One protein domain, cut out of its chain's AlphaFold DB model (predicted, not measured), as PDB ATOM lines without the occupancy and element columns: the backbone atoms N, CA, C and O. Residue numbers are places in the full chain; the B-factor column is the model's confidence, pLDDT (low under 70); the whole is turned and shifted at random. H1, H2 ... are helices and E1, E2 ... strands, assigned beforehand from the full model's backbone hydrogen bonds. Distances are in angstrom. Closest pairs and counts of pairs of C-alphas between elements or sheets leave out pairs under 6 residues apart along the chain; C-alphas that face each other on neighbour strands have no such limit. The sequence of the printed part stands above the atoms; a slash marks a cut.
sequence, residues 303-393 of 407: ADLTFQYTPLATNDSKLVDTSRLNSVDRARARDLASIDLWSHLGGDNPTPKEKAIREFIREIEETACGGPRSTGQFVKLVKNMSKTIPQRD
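This is residues 303 to 393 of the 407 residues of an uncharacterized protein of Peniophora sp. CBMAI 1063 (UniProt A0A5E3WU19). A short two-strand hairpin, E1 and E2, covers one side of two crossing helices, with H1 packed on E1 and the beginning of H4 packed on E2. Beyond H1 lies the little helix H2, and the longest helix, H3, folds back from that far end to meet H4 with its last residues. The printed part has 91 residues with two named strands and four named helices, in the order E1, E2, H1, H2, H3, H4; the sheet E1 - E2 is antiparallel and the class is mostly helix. The whole is compact, with a radius of gyration of the C-alphas of 12.9 A, and spans 38 by 29 by 23 A.

Begin with E1, residues 306 to 309, and E2, residues 318 to 321, an antiparallel hairpin whose directions differ by 147 degrees. Look there for N 309 and O 318, 2.9 A apart, and N 320 and O 307, 2.8 A apart, both within hydrogen-bond range. Go on to H1, residues 327 to 338; its closest C-alphas with E1 are those of Ala 337 and Tyr 309, 5.3 A apart. Next come H2, residues 341 to 344, and H3, residues 352 to 369; they are near each other, with 6 pairs of C-alphas within 10 A. H4, residues 375 to 388, touches H3 with residues 377 to 381 alone; the closest C-alphas are those of Gln 377 and Cys 369, 5.5 A apart. Their lines stand at a steep tilt of 63 degrees, opposite ways. H4 also touches H1, with residues 382 to 386 alone, about perpendicular at 86 degrees; the closest C-alphas are those of Val 382 and Ala 333, 5.8 A apart. The closest C-alphas of E2 and H4 are those of Val 320 and Thr 375, 6.1 A apart. H1 and H3 are apart. Every O i to N i+4 pair is within hydrogen-bond range in H1 and H3, and 9 of 10 are in H4; H2 is too short for such a pair, and its one O i to N i+3 pair is not within range.

Find C-alpha 306 at (-113.522, 486.354, -33.180), where E1 begins; E1 and E2 are each 9.7 A long. H1 covers 16.4 A and H2 5.0 A. From C-alpha 352 at (-110.478, 458.534, -52.076), H3 runs 25.7 A. H4 runs 19.9 A to C-alpha 388 at (-122.802, 465.721, -31.454).

The C-alphas farthest apart, those of Ser 323 and Pro 352, are 38.3 A apart. The printed part has no cut and no long link. Its mean pLDDT is 71.7; look for low confidence in 37 residues under 70, among them residues 363 to 393.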
ATOM      1  N   ALA A 303    -110.168 490.047 -30.350       87.56
ATOM      2  CA  ALA A 303    -109.499 488.890 -30.939       87.56
ATOM      3  C   ALA A 303    -109.910 487.565 -30.271       87.56
ATOM      4  O   ALA A 303    -109.933 486.532 -30.922       87.56
ATOM      5  N   ASP A 304    -110.288 487.573 -28.989       85.50
ATOM      6  CA  ASP A 304    -110.857 486.394 -28.328       85.50
ATOM      7  C   ASP A 304    -112.296 486.110 -28.762       85.50
ATOM      8  O   ASP A 304    -112.751 484.964 -28.694       85.50
ATOM      9  N   LEU A 305    -113.034 487.156 -29.126       89.31
ATOM     10  CA  LEU A 305    -114.431 487.063 -29.531       89.31
ATOM     11  C   LEU A 305    -114.584 486.729 -31.007       89.31
ATOM     12  O   LEU A 305    -115.692 486.408 -31.429       89.31
ATOM     13  N   THR A 306    -113.504 486.730 -31.774       90.88
ATOM     14  CA  THR A 306    -113.522 486.354 -33.180       90.88
ATOM     15  C   THR A 306    -112.564 485.199 -33.432       90.88
ATOM     16  O   THR A 306    -111.539 485.066 -32.775       90.88
ATOM     17  N   PHE A 307    -112.896 484.308 -34.359       87.12
ATOM     18  CA  PHE A 307    -111.917 483.352 -34.870       87.12
ATOM     19  C   PHE A 307    -112.089 483.162 -36.363       87.12
ATOM     20  O   PHE A 307    -113.166 483.377 -36.923       87.12
ATOM     21  N   GLN A 308    -111.000 482.770 -37.003       88.56
ATOM     22  CA  GLN A 308    -110.979 482.444 -38.411       88.56
ATOM     23  C   GLN A 308    -111.359 480.973 -38.582       88.56
ATOM     24  O   GLN A 308    -110.794 480.103 -37.925       88.56
ATOM     25  N   TYR A 309    -112.335 480.693 -39.437       84.44
ATOM     26  CA  TYR A 309    -112.725 479.332 -39.779       84.44
ATOM     27  C   TYR A 309    -112.887 479.202 -41.283       84.44
ATOM     28  O   TYR A 309    -113.486 480.060 -41.935       84.44
ATOM     29  N   THR A 310    -112.353 478.112 -41.819       82.38
ATOM     30  CA  THR A 310    -112.375 477.805 -43.244       82.38
ATOM     31  C   THR A 310    -113.361 476.661 -43.479       82.38
ATOM     32  O   THR A 310    -113.054 475.513 -43.160       82.38
ATOM     33  N   PRO A 311    -114.568 476.945 -43.999       76.69
ATOM     34  CA  PRO A 311    -115.521 475.918 -44.390       76.69
ATOM     35  C   PRO A 311    -114.931 474.947 -45.409       76.69
ATOM     36  O   PRO A 311    -114.356 475.395 -46.400       76.69
ATOM     37  N   LEU A 312    -115.192 473.644 -45.271       74.38
ATOM     38  CA  LEU A 312    -114.811 472.674 -46.309       74.38
ATOM     39  C   LEU A 312    -115.552 472.919 -47.629       74.38
ATOM     40  O   LEU A 312    -115.024 472.625 -48.698       74.38
ATOM     41  N   ALA A 313    -116.772 473.459 -47.557       69.06
ATOM     42  CA  ALA A 313    -117.595 473.724 -48.733       69.06
ATOM     43  C   ALA A 313    -117.031 474.820 -49.646       69.06
ATOM     44  O   ALA A 313    -117.145 474.717 -50.863       69.06
ATOM     45  N   THR A 314    -116.470 475.880 -49.061       76.94
ATOM     46  CA  THR A 314    -116.044 477.067 -49.814       76.94
ATOM     47  C   THR A 314    -114.536 477.221 -49.864       76.94
ATOM     48  O   THR A 314    -114.047 477.927 -50.730       76.94
ATOM     49  N   ASN A 315    -113.799 476.634 -48.917       80.62
ATOM     50  CA  ASN A 315    -112.380 476.904 -48.665       80.62
ATOM     51  C   ASN A 315    -112.037 478.399 -48.439       80.62
ATOM     52  O   ASN A 315    -110.881 478.771 -48.262       80.62
ATOM     53  N   ASP A 316    -113.051 479.262 -48.390       82.56
ATOM     54  CA  ASP A 316    -112.921 480.679 -48.087       82.56
ATOM     55  C   ASP A 316    -112.936 480.904 -46.586       82.56
ATOM     56  O   ASP A 316    -113.947 480.692 -45.911       82.56
ATOM     57  N   SER A 317    -111.814 481.376 -46.066       85.69
ATOM     58  CA  SER A 317    -111.687 481.669 -44.653       85.69
ATOM     59  C   SER A 317    -112.601 482.820 -44.225       85.69
ATOM     60  O   SER A 317    -112.581 483.900 -44.819       85.69
ATOM     61  N   LYS A 318    -113.417 482.602 -43.190       85.44
ATOM     62  CA  LYS A 318    -114.369 483.587 -42.661       85.44
ATOM     63  C   LYS A 318    -114.056 483.913 -41.210       85.44
ATOM     64  O   LYS A 318    -113.795 483.017 -40.411       85.44
ATOM     65  N   LEU A 319    -114.144 485.195 -40.865       88.88
ATOM     66  CA  LEU A 319    -114.106 485.640 -39.478       88.88
ATOM     67  C   LEU A 319    -115.484 485.425 -38.841       88.88
ATOM     68  O   LEU A 319    -116.507 485.871 -39.367       88.88
ATOM     69  N   VAL A 320    -115.514 484.719 -37.718       86.94
ATOM     70  CA  VAL A 320    -116.738 484.333 -37.015       86.94
ATOM     71  C   VAL A 320    -116.802 485.082 -35.697       86.94
ATOM     72  O   VAL A 320    -115.932 484.904 -34.852       86.94
ATOM     73  N   ASP A 321    -117.853 485.882 -35.511       89.31
ATOM     74  CA  ASP A 321    -118.142 486.529 -34.232       89.31
ATOM     75  C   ASP A 321    -118.783 485.539 -33.247       89.31
ATOM     76  O   ASP A 321    -119.820 484.923 -33.509       89.31
ATOM     77  N   THR A 322    -118.157 485.414 -32.084       87.75
ATOM     78  CA  THR A 322    -118.543 484.545 -30.973       87.75
ATOM     79  C   THR A 322    -118.976 485.316 -29.733       87.75
ATOM     80  O   THR A 322    -119.146 484.725 -28.666       87.75
ATOM     81  N   SER A 323    -119.204 486.625 -29.841       85.69
ATOM     82  CA  SER A 323    -119.692 487.478 -28.751       85.69
ATOM     83  C   SER A 323    -120.943 486.922 -28.054       85.69
ATOM     84  O   SER A 323    -121.107 487.080 -26.845       85.69
ATOM     85  N   ARG A 324    -121.793 486.193 -28.794       84.44
ATOM     86  CA  ARG A 324    -123.028 485.545 -28.304       84.44
ATOM     87  C   ARG A 324    -122.830 484.137 -27.726       84.44
ATOM     88  O   ARG A 324    -123.807 483.487 -27.343       84.44
ATOM     89  N   LEU A 325    -121.603 483.625 -27.720       81.75
ATOM     90  CA  LEU A 325    -121.257 482.327 -27.149       81.75
ATOM     91  C   LEU A 325    -120.830 482.481 -25.689       81.75
ATOM     92  O   LEU A 325    -120.102 483.408 -25.330       81.75
ATOM     93  N   ASN A 326    -121.244 481.532 -24.845       83.00
ATOM     94  CA  ASN A 326    -120.667 481.423 -23.509       83.00
ATOM     95  C   ASN A 326    -119.201 480.960 -23.612       83.00
ATOM     96  O   ASN A 326    -118.738 480.490 -24.651       83.00
ATOM     97  N   SER A 327    -118.446 481.087 -22.525       78.50
ATOM     98  CA  SER A 327    -117.003 480.838 -22.550       78.50
ATOM     99  C   SER A 327    -116.615 479.371 -22.811       78.50
ATOM    100  O   SER A 327    -115.493 479.132 -23.244       78.50
ATOM    101  N   VAL A 328    -117.511 478.404 -22.579       77.44
ATOM    102  CA  VAL A 328    -117.293 476.981 -22.904       77.44
ATOM    103  C   VAL A 328    -117.514 476.740 -24.394       77.44
ATOM    104  O   VAL A 328    -116.664 476.145 -25.050       77.44
ATOM    105  N   ASP A 329    -118.616 477.260 -24.937       79.56
ATOM    106  CA  ASP A 329    -118.924 477.168 -26.365       79.56
ATOM    107  C   ASP A 329    -117.844 477.864 -27.201       79.56
ATOM    108  O   ASP A 329    -117.451 477.341 -28.237       79.56
ATOM    109  N   ARG A 330    -117.315 479.008 -26.735       84.25
ATOM    110  CA  ARG A 330    -116.186 479.694 -27.386       84.25
ATOM    111  C   ARG A 330    -114.924 478.843 -27.425       84.25
ATOM    112  O   ARG A 330    -114.288 478.787 -28.469       84.25
ATOM    113  N   ALA A 331    -114.557 478.204 -26.313       81.00
ATOM    114  CA  ALA A 331    -113.376 477.344 -26.269       81.00
ATOM    115  C   ALA A 331    -113.511 476.191 -27.274       81.00
ATOM    116  O   ALA A 331    -112.690 476.067 -28.174       81.00
ATOM    117  N   ARG A 332    -114.641 475.477 -27.232       76.88
ATOM    118  CA  ARG A 332    -114.961 474.398 -28.182       76.88
ATOM    119  C   ARG A 332    -114.963 474.869 -29.635       76.88
ATOM    120  O   ARG A 332    -114.533 474.145 -30.524       76.88
ATOM    121  N   ALA A 333    -115.461 476.080 -29.879       80.44
ATOM    122  CA  ALA A 333    -115.471 476.681 -31.201       80.44
ATOM    123  C   ALA A 333    -114.066 476.920 -31.747       80.44
ATOM    124  O   ALA A 333    -113.810 476.615 -32.910       80.44
ATOM    125  N   ARG A 334    -113.162 477.426 -30.903       82.75
ATOM    126  CA  ARG A 334    -111.757 477.611 -31.265       82.75
ATOM    127  C   ARG A 334    -111.050 476.284 -31.461       82.75
ATOM    128  O   ARG A 334    -110.330 476.161 -32.440       82.75
ATOM    129  N   ASP A 335    -111.294 475.300 -30.602       79.88
ATOM    130  CA  ASP A 335    -110.714 473.964 -30.760       79.88
ATOM    131  C   ASP A 335    -111.117 473.377 -32.117       79.88
ATOM    132  O   ASP A 335    -110.260 472.957 -32.888       79.88
ATOM    133  N   LEU A 336    -112.404 473.455 -32.475       75.25
ATOM    134  CA  LEU A 336    -112.891 472.992 -33.774       75.25
ATOM    135  C   LEU A 336    -112.307 473.797 -34.945       75.25
ATOM    136  O   LEU A 336    -111.959 473.213 -35.964       75.25
ATOM    137  N   ALA A 337    -112.198 475.119 -34.812       80.62
ATOM    138  CA  ALA A 337    -111.643 475.984 -35.853       80.62
ATOM    139  C   ALA A 337    -110.125 475.849 -36.016       80.62
ATOM    140  O   ALA A 337    -109.604 476.098 -37.099       80.62
ATOM    141  N   SER A 338    -109.421 475.445 -34.956       80.88
ATOM    142  CA  SER A 338    -107.984 475.163 -34.986       80.88
ATOM    143  C   SER A 338    -107.659 473.894 -35.772       80.88
ATOM    144  O   SER A 338    -106.542 473.736 -36.266       80.88
ATOM    145  N   ILE A 339    -108.642 473.001 -35.926       80.00
ATOM    146  CA  ILE A 339    -108.528 471.847 -36.807       80.00
ATOM    147  C   ILE A 339    -108.673 472.364 -38.234       80.00
ATOM    148  O   ILE A 339    -109.777 472.626 -38.712       80.00
ATOM    149  N   ASP A 340    -107.548 472.471 -38.939       80.06
ATOM    150  CA  ASP A 340    -107.556 472.664 -40.384       80.06
ATOM    151  C   ASP A 340    -108.074 471.384 -41.057       80.06
ATOM    152  O   ASP A 340    -107.310 470.505 -41.467       80.06
ATOM    153  N   LEU A 341    -109.403 471.261 -41.105       78.06
ATOM    154  CA  LEU A 341    -110.116 470.137 -41.704       78.06
ATOM    155  C   LEU A 341    -109.735 469.959 -43.172       78.06
ATOM    156  O   LEU A 341    -109.724 468.831 -43.660       78.06
ATOM    157  N   TRP A 342    -109.420 471.046 -43.881       80.56
ATOM    158  CA  TRP A 342    -108.979 470.966 -45.266       80.56
ATOM    159  C   TRP A 342    -107.647 470.223 -45.338       80.56
ATOM    160  O   TRP A 342    -107.573 469.158 -45.957       80.56
ATOM    161  N   SER A 343    -106.621 470.694 -44.633       82.88
ATOM    162  CA  SER A 343    -105.311 470.034 -44.640       82.88
ATOM    163  C   SER A 343    -105.366 468.601 -44.099       82.88
ATOM    164  O   SER A 343    -104.797 467.700 -44.712       82.88
ATOM    165  N   HIS A 344    -106.121 468.351 -43.021       79.06
ATOM    166  CA  HIS A 344    -106.277 467.011 -42.426       79.06
ATOM    167  C   HIS A 344    -106.990 466.003 -43.323       79.06
ATOM    168  O   HIS A 344    -106.906 464.800 -43.090       79.06
ATOM    169  N   LEU A 345    -107.718 466.486 -44.324       79.31
ATOM    170  CA  LEU A 345    -108.411 465.650 -45.290       79.31
ATOM    171  C   LEU A 345    -107.725 465.707 -46.660       79.31
ATOM    172  O   LEU A 345    -108.401 465.600 -47.676       79.31
ATOM    173  N   GLY A 346    -106.404 465.904 -46.691       83.31
ATOM    174  CA  GLY A 346    -105.568 465.726 -47.882       83.31
ATOM    175  C   GLY A 346    -105.406 466.954 -48.788       83.31
ATOM    176  O   GLY A 346    -105.013 466.808 -49.942       83.31
ATOM    177  N   GLY A 347    -105.689 468.167 -48.297       87.75
ATOM    178  CA  GLY A 347    -105.491 469.424 -49.041       87.75
ATOM    179  C   GLY A 347    -106.076 469.412 -50.464       87.75
ATOM    180  O   GLY A 347    -107.204 468.982 -50.680       87.75
ATOM    181  N   ASP A 348    -105.320 469.837 -51.467       87.38
ATOM    182  CA  ASP A 348    -105.802 469.819 -52.857       87.38
ATOM    183  C   ASP A 348    -105.841 468.412 -53.483       87.38
ATOM    184  O   ASP A 348    -106.444 468.216 -54.536       87.38
ATOM    185  N   ASN A 349    -105.241 467.414 -52.826       89.25
ATOM    186  CA  ASN A 349    -105.067 466.060 -53.352       89.25
ATOM    187  C   ASN A 349    -105.550 464.988 -52.355       89.25
ATOM    188  O   ASN A 349    -104.757 464.148 -51.925       89.25
ATOM    189  N   PRO A 350    -106.844 464.987 -51.977       85.19
ATOM    190  CA  PRO A 350    -107.369 464.018 -51.028       85.19
ATOM    191  C   PRO A 350    -107.309 462.598 -51.594       85.19
ATOM    192  O   PRO A 350    -107.704 462.344 -52.738       85.19
ATOM    193  N   THR A 351    -106.914 461.633 -50.765       78.06
ATOM    194  CA  THR A 351    -107.143 460.213 -51.052       78.06
ATOM    195  C   THR A 351    -108.646 459.951 -51.242       78.06
ATOM    196  O   THR A 351    -109.484 460.697 -50.725       78.06
ATOM    197  N   PRO A 352    -109.057 458.857 -51.915       71.38
ATOM    198  CA  PRO A 352    -110.478 458.534 -52.076       71.38
ATOM    199  C   PRO A 352    -111.255 458.468 -50.749       71.38
ATOM    200  O   PRO A 352    -112.428 458.837 -50.690       71.38
ATOM    201  N   LYS A 353    -110.591 458.034 -49.668       64.19
ATOM    202  CA  LYS A 353    -111.161 457.987 -48.316       64.19
ATOM    203  C   LYS A 353    -111.354 459.386 -47.730       64.19
ATOM    204  O   LYS A 353    -112.431 459.675 -47.217       64.19
ATOM    205  N   GLU A 354    -110.345 460.247 -47.815       75.12
ATOM    206  CA  GLU A 354    -110.437 461.628 -47.329       75.12
ATOM    207  C   GLU A 354    -111.461 462.434 -48.130       75.12
ATOM    208  O   GLU A 354    -112.260 463.159 -47.542       75.12
ATOM    209  N   LYS A 355    -111.530 462.227 -49.451       74.31
ATOM    210  CA  LYS A 355    -112.557 462.821 -50.314       74.31
ATOM    211  C   LYS A 355    -113.963 462.430 -49.856       74.31
ATOM    212  O   LYS A 355    -114.828 463.290 -49.764       74.31
ATOM    213  N   ALA A 356    -114.186 461.161 -49.504       63.28
ATOM    214  CA  ALA A 356    -115.470 460.709 -48.967       63.28
ATOM    215  C   ALA A 356    -115.834 461.384 -47.640       63.28
ATOM    216  O   ALA A 356    -116.982 461.782 -47.445       63.28
ATOM    217  N   ILE A 357    -114.860 461.539 -46.741       65.56
ATOM    218  CA  ILE A 357    -115.062 462.217 -45.455       65.56
ATOM    219  C   ILE A 357    -115.341 463.710 -45.670       65.56
ATOM    220  O   ILE A 357    -116.214 464.259 -45.003       65.56
ATOM    221  N   ARG A 358    -114.665 464.360 -46.624       76.62
ATOM    222  CA  ARG A 358    -114.925 465.761 -46.985       76.62
ATOM    223  C   ARG A 358    -116.323 465.980 -47.504       76.62
ATOM    224  O   ARG A 358    -117.002 466.860 -46.999       76.62
ATOM    225  N   GLU A 359    -116.735 465.196 -48.494       70.56
ATOM    226  CA  GLU A 359    -118.080 465.284 -49.068       70.56
ATOM    227  C   GLU A 359    -119.139 465.104 -47.976       70.56
ATOM    228  O   GLU A 359    -120.107 465.852 -47.930       70.56
ATOM    229  N   PHE A 360    -118.898 464.193 -47.030       64.38
ATOM    230  CA  PHE A 360    -119.772 463.983 -45.881       64.38
ATOM    231  C   PHE A 360    -119.815 465.172 -44.910       64.38
ATOM    232  O   PHE A 360    -120.899 465.620 -44.548       64.38
ATOM    233  N   ILE A 361    -118.668 465.711 -44.479       68.12
ATOM    234  CA  ILE A 361    -118.658 466.888 -43.590       68.12
ATOM    235  C   ILE A 361    -119.264 468.092 -44.315       68.12
ATOM    236  O   ILE A 361    -120.025 468.840 -43.708       68.12
ATOM    237  N   ARG A 362    -119.003 468.238 -45.618       71.75
ATOM    238  CA  ARG A 362    -119.623 469.263 -46.461       71.75
ATOM    239  C   ARG A 362    -121.144 469.124 -46.469       71.75
ATOM    240  O   ARG A 362    -121.835 470.110 -46.248       71.75
ATOM    241  N   GLU A 363    -121.655 467.910 -46.638       60.78
ATOM    242  CA  GLU A 363    -123.089 467.621 -46.601       60.78
ATOM    243  C   GLU A 363    -123.693 467.926 -45.222       60.78
ATOM    244  O   GLU A 363    -124.732 468.577 -45.159       60.78
ATOM    245  N   ILE A 364    -123.035 467.565 -44.108       57.97
ATOM    246  CA  ILE A 364    -123.473 467.971 -42.752       57.97
ATOM    247  C   ILE A 364    -123.525 469.495 -42.640       57.97
ATOM    248  O   ILE A 364    -124.492 470.048 -42.116       57.97
ATOM    249  N   GLU A 365    -122.475 470.171 -43.101       63.50
ATOM    250  CA  GLU A 365    -122.370 471.623 -43.053       63.50
ATOM    251  C   GLU A 365    -123.484 472.299 -43.866       63.50
ATOM    252  O   GLU A 365    -124.093 473.254 -43.386       63.50
ATOM    253  N   GLU A 366    -123.781 471.799 -45.067       62.03
ATOM    254  CA  GLU A 366    -124.870 472.269 -45.932       62.03
ATOM    255  C   GLU A 366    -126.244 472.019 -45.286       62.03
ATOM    256  O   GLU A 366    -127.103 472.904 -45.248       62.03
ATOM    257  N   THR A 367    -126.408 470.837 -44.696       51.66
ATOM    258  CA  THR A 367    -127.657 470.316 -44.134       51.66
ATOM    259  C   THR A 367    -128.054 470.984 -42.817       51.66
ATOM    260  O   THR A 367    -129.199 471.400 -42.638       51.66
ATOM    261  N   ALA A 368    -127.110 471.140 -41.887       51.09
ATOM    262  CA  ALA A 368    -127.346 471.819 -40.614       51.09
ATOM    263  C   ALA A 368    -127.614 473.324 -40.792       51.09
ATOM    264  O   ALA A 368    -128.173 473.963 -39.896       51.09
ATOM    265  N   CYS A 369    -127.208 473.889 -41.934       48.59
ATOM    266  CA  CYS A 369    -127.296 475.319 -42.210       48.59
ATOM    267  C   CYS A 369    -128.432 475.705 -43.168       48.59
ATOM    268  O   CYS A 369    -128.835 476.864 -43.142       48.59
ATOM    269  N   GLY A 370    -128.980 474.790 -43.975       43.97
ATOM    270  CA  GLY A 370    -130.089 475.089 -44.894       43.97
ATOM    271  C   GLY A 370    -129.714 476.005 -46.071       43.97
ATOM    272  O   GLY A 370    -130.549 476.793 -46.506       43.97
ATOM    273  N   GLY A 371    -128.468 475.943 -46.564       51.16
ATOM    274  CA  GLY A 371    -127.987 476.736 -47.712       51.16
ATOM    275  C   GLY A 371    -126.804 477.688 -47.421       51.16
ATOM    276  O   GLY A 371    -126.205 477.621 -46.343       51.16
ATOM    277  N   PRO A 372    -126.407 478.550 -48.389       40.12
ATOM    278  CA  PRO A 372    -125.188 479.365 -48.317       40.12
ATOM    279  C   PRO A 372    -125.206 480.391 -47.166       40.12
ATOM    280  O   PRO A 372    -126.219 481.019 -46.869       40.12
ATOM    281  N   ARG A 373    -124.053 480.517 -46.493       56.41
ATOM    282  CA  ARG A 373    -123.947 480.853 -45.058       56.41
ATOM    283  C   ARG A 373    -124.084 482.330 -44.687       56.41
ATOM    284  O   ARG A 373    -123.339 483.168 -45.197       56.41
ATOM    285  N   SER A 374    -124.842 482.576 -43.617       60.50
ATOM    286  CA  SER A 374    -124.620 483.681 -42.672       60.50
ATOM    287  C   SER A 374    -123.751 483.233 -41.480       60.50
ATOM    288  O   SER A 374    -123.754 482.059 -41.099       60.50
ATOM    289  N   THR A 375    -123.033 484.159 -40.834       55.03
ATOM    290  CA  THR A 375    -122.214 483.901 -39.628       55.03
ATOM    291  C   THR A 375    -123.015 483.237 -38.495       55.03
ATOM    292  O   THR A 375    -122.488 482.396 -37.769       55.03
ATOM    293  N   GLY A 376    -124.315 483.534 -38.376       64.56
ATOM    294  CA  GLY A 376    -125.184 482.981 -37.330       64.56
ATOM    295  C   GLY A 376    -125.459 481.477 -37.450       64.56
ATOM    296  O   GLY A 376    -125.529 480.787 -36.432       64.56
ATOM    297  N   GLN A 377    -125.568 480.942 -38.671       63.09
ATOM    298  CA  GLN A 377    -125.787 479.502 -38.896       63.09
ATOM    299  C   GLN A 377    -124.548 478.680 -38.530       63.09
ATOM    300  O   GLN A 377    -124.665 477.608 -37.943       63.09
ATOM    301  N   PHE A 378    -123.354 479.217 -38.790       60.31
ATOM    302  CA  PHE A 378    -122.108 478.566 -38.404       60.31
ATOM    303  C   PHE A 378    -121.922 478.522 -36.879       60.31
ATOM    304  O   PHE A 378    -121.593 477.477 -36.325       60.31
ATOM    305  N   VAL A 379    -122.234 479.613 -36.174       62.78
ATOM    306  CA  VAL A 379    -122.241 479.626 -34.699       62.78
ATOM    307  C   VAL A 379    -123.185 478.549 -34.144       62.78
ATOM    308  O   VAL A 379    -122.858 477.883 -33.159       62.78
ATOM    309  N   LYS A 380    -124.333 478.327 -34.798       64.62
ATOM    310  CA  LYS A 380    -125.278 477.260 -34.438       64.62
ATOM    311  C   LYS A 380    -124.699 475.865 -34.697       64.62
ATOM    312  O   LYS A 380    -124.796 475.004 -33.827       64.62
ATOM    313  N   LEU A 381    -124.038 475.660 -35.839       63.56
ATOM    314  CA  LEU A 381    -123.332 474.417 -36.149       63.56
ATOM    315  C   LEU A 381    -122.277 474.096 -35.084       63.56
ATOM    316  O   LEU A 381    -122.256 472.981 -34.589       63.56
ATOM    317  N   VAL A 382    -121.448 475.053 -34.680       56.50
ATOM    318  CA  VAL A 382    -120.375 474.837 -33.695       56.50
ATOM    319  C   VAL A 382    -120.913 474.496 -32.299       56.50
ATOM    320  O   VAL A 382    -120.423 473.565 -31.647       56.50
ATOM    321  N   LYS A 383    -121.976 475.190 -31.861       60.00
ATOM    322  CA  LYS A 383    -122.707 474.844 -30.627       60.00
ATOM    323  C   LYS A 383    -123.220 473.403 -30.641       60.00
ATOM    324  O   LYS A 383    -123.301 472.781 -29.586       60.00
ATOM    325  N   ASN A 384    -123.559 472.886 -31.819       59.59
ATOM    326  CA  ASN A 384    -124.218 471.593 -31.969       59.59
ATOM    327  C   ASN A 384    -123.234 470.463 -32.294       59.59
ATOM    328  O   ASN A 384    -123.354 469.370 -31.748       59.59
ATOM    329  N   MET A 385    -122.211 470.718 -33.109       52.41
ATOM    330  CA  MET A 385    -121.210 469.735 -33.522       52.41
ATOM    331  C   MET A 385    -120.370 469.275 -32.325       52.41
ATOM    332  O   MET A 385    -120.117 468.084 -32.185       52.41
ATOM    333  N   SER A 386    -120.045 470.193 -31.406       50.94
ATOM    334  CA  SER A 386    -119.326 469.881 -30.161       50.94
ATOM    335  C   SER A 386    -120.139 469.073 -29.142       50.94
ATOM    336  O   SER A 386    -119.557 468.447 -28.260       50.94
ATOM    337  N   LYS A 387    -121.473 469.060 -29.259       50.22
ATOM    338  CA  LYS A 387    -122.358 468.143 -28.518       50.22
ATOM    339  C   LYS A 387    -122.495 466.798 -29.240       50.22
ATOM    340  O   LYS A 387    -122.558 465.748 -28.617       50.22
ATOM    341  N   THR A 388    -122.478 466.845 -30.572       46.69
ATOM    342  CA  THR A 388    -122.802 465.721 -31.454       46.69
ATOM    343  C   THR A 388    -121.666 464.715 -31.614       46.69
ATOM    344  O   THR A 388    -121.901 463.504 -31.617       46.69
ATOM    345  N   ILE A 389    -120.435 465.204 -31.775       49.84
ATOM    346  CA  ILE A 389    -119.267 464.370 -32.058       49.84
ATOM    347  C   ILE A 389    -118.268 464.559 -30.915       49.84
ATOM    348  O   ILE A 389    -117.599 465.593 -30.859       49.84
ATOM    349  N   PRO A 390    -118.150 463.585 -29.995       53.97
ATOM    350  CA  PRO A 390    -117.131 463.625 -28.957       53.97
ATOM    351  C   PRO A 390    -115.744 463.818 -29.576       53.97
ATOM    352  O   PRO A 390    -115.434 463.213 -30.602       53.97
ATOM    353  N   GLN A 391    -114.882 464.604 -28.928       52.66
ATOM    354  CA  GLN A 391    -113.521 464.873 -29.405       52.66
ATOM    355  C   GLN A 391    -112.757 463.582 -29.751       52.66
ATOM    356  O   GLN A 391    -112.147 463.491 -30.811       52.66
ATOM    357  N   ARG A 392    -112.893 462.529 -28.933       52.44
ATOM    358  CA  ARG A 392    -112.312 461.200 -29.207       52.44
ATOM    359  C   ARG A 392    -112.748 460.599 -30.550       52.44
ATOM    360  O   ARG A 392    -111.994 459.850 -31.166       52.44
ATOM    361  N   ASP A 393    -113.981 460.862 -30.982       52.44
ATOM    362  CA  ASP A 393    -114.563 460.287 -32.192       52.44
ATOM    363  C   ASP A 393    -114.102 461.064 -33.426       52.44
ATOM    364  O   ASP A 393    -113.769 460.428 -34.426       52.44
TER     365      ASP A 393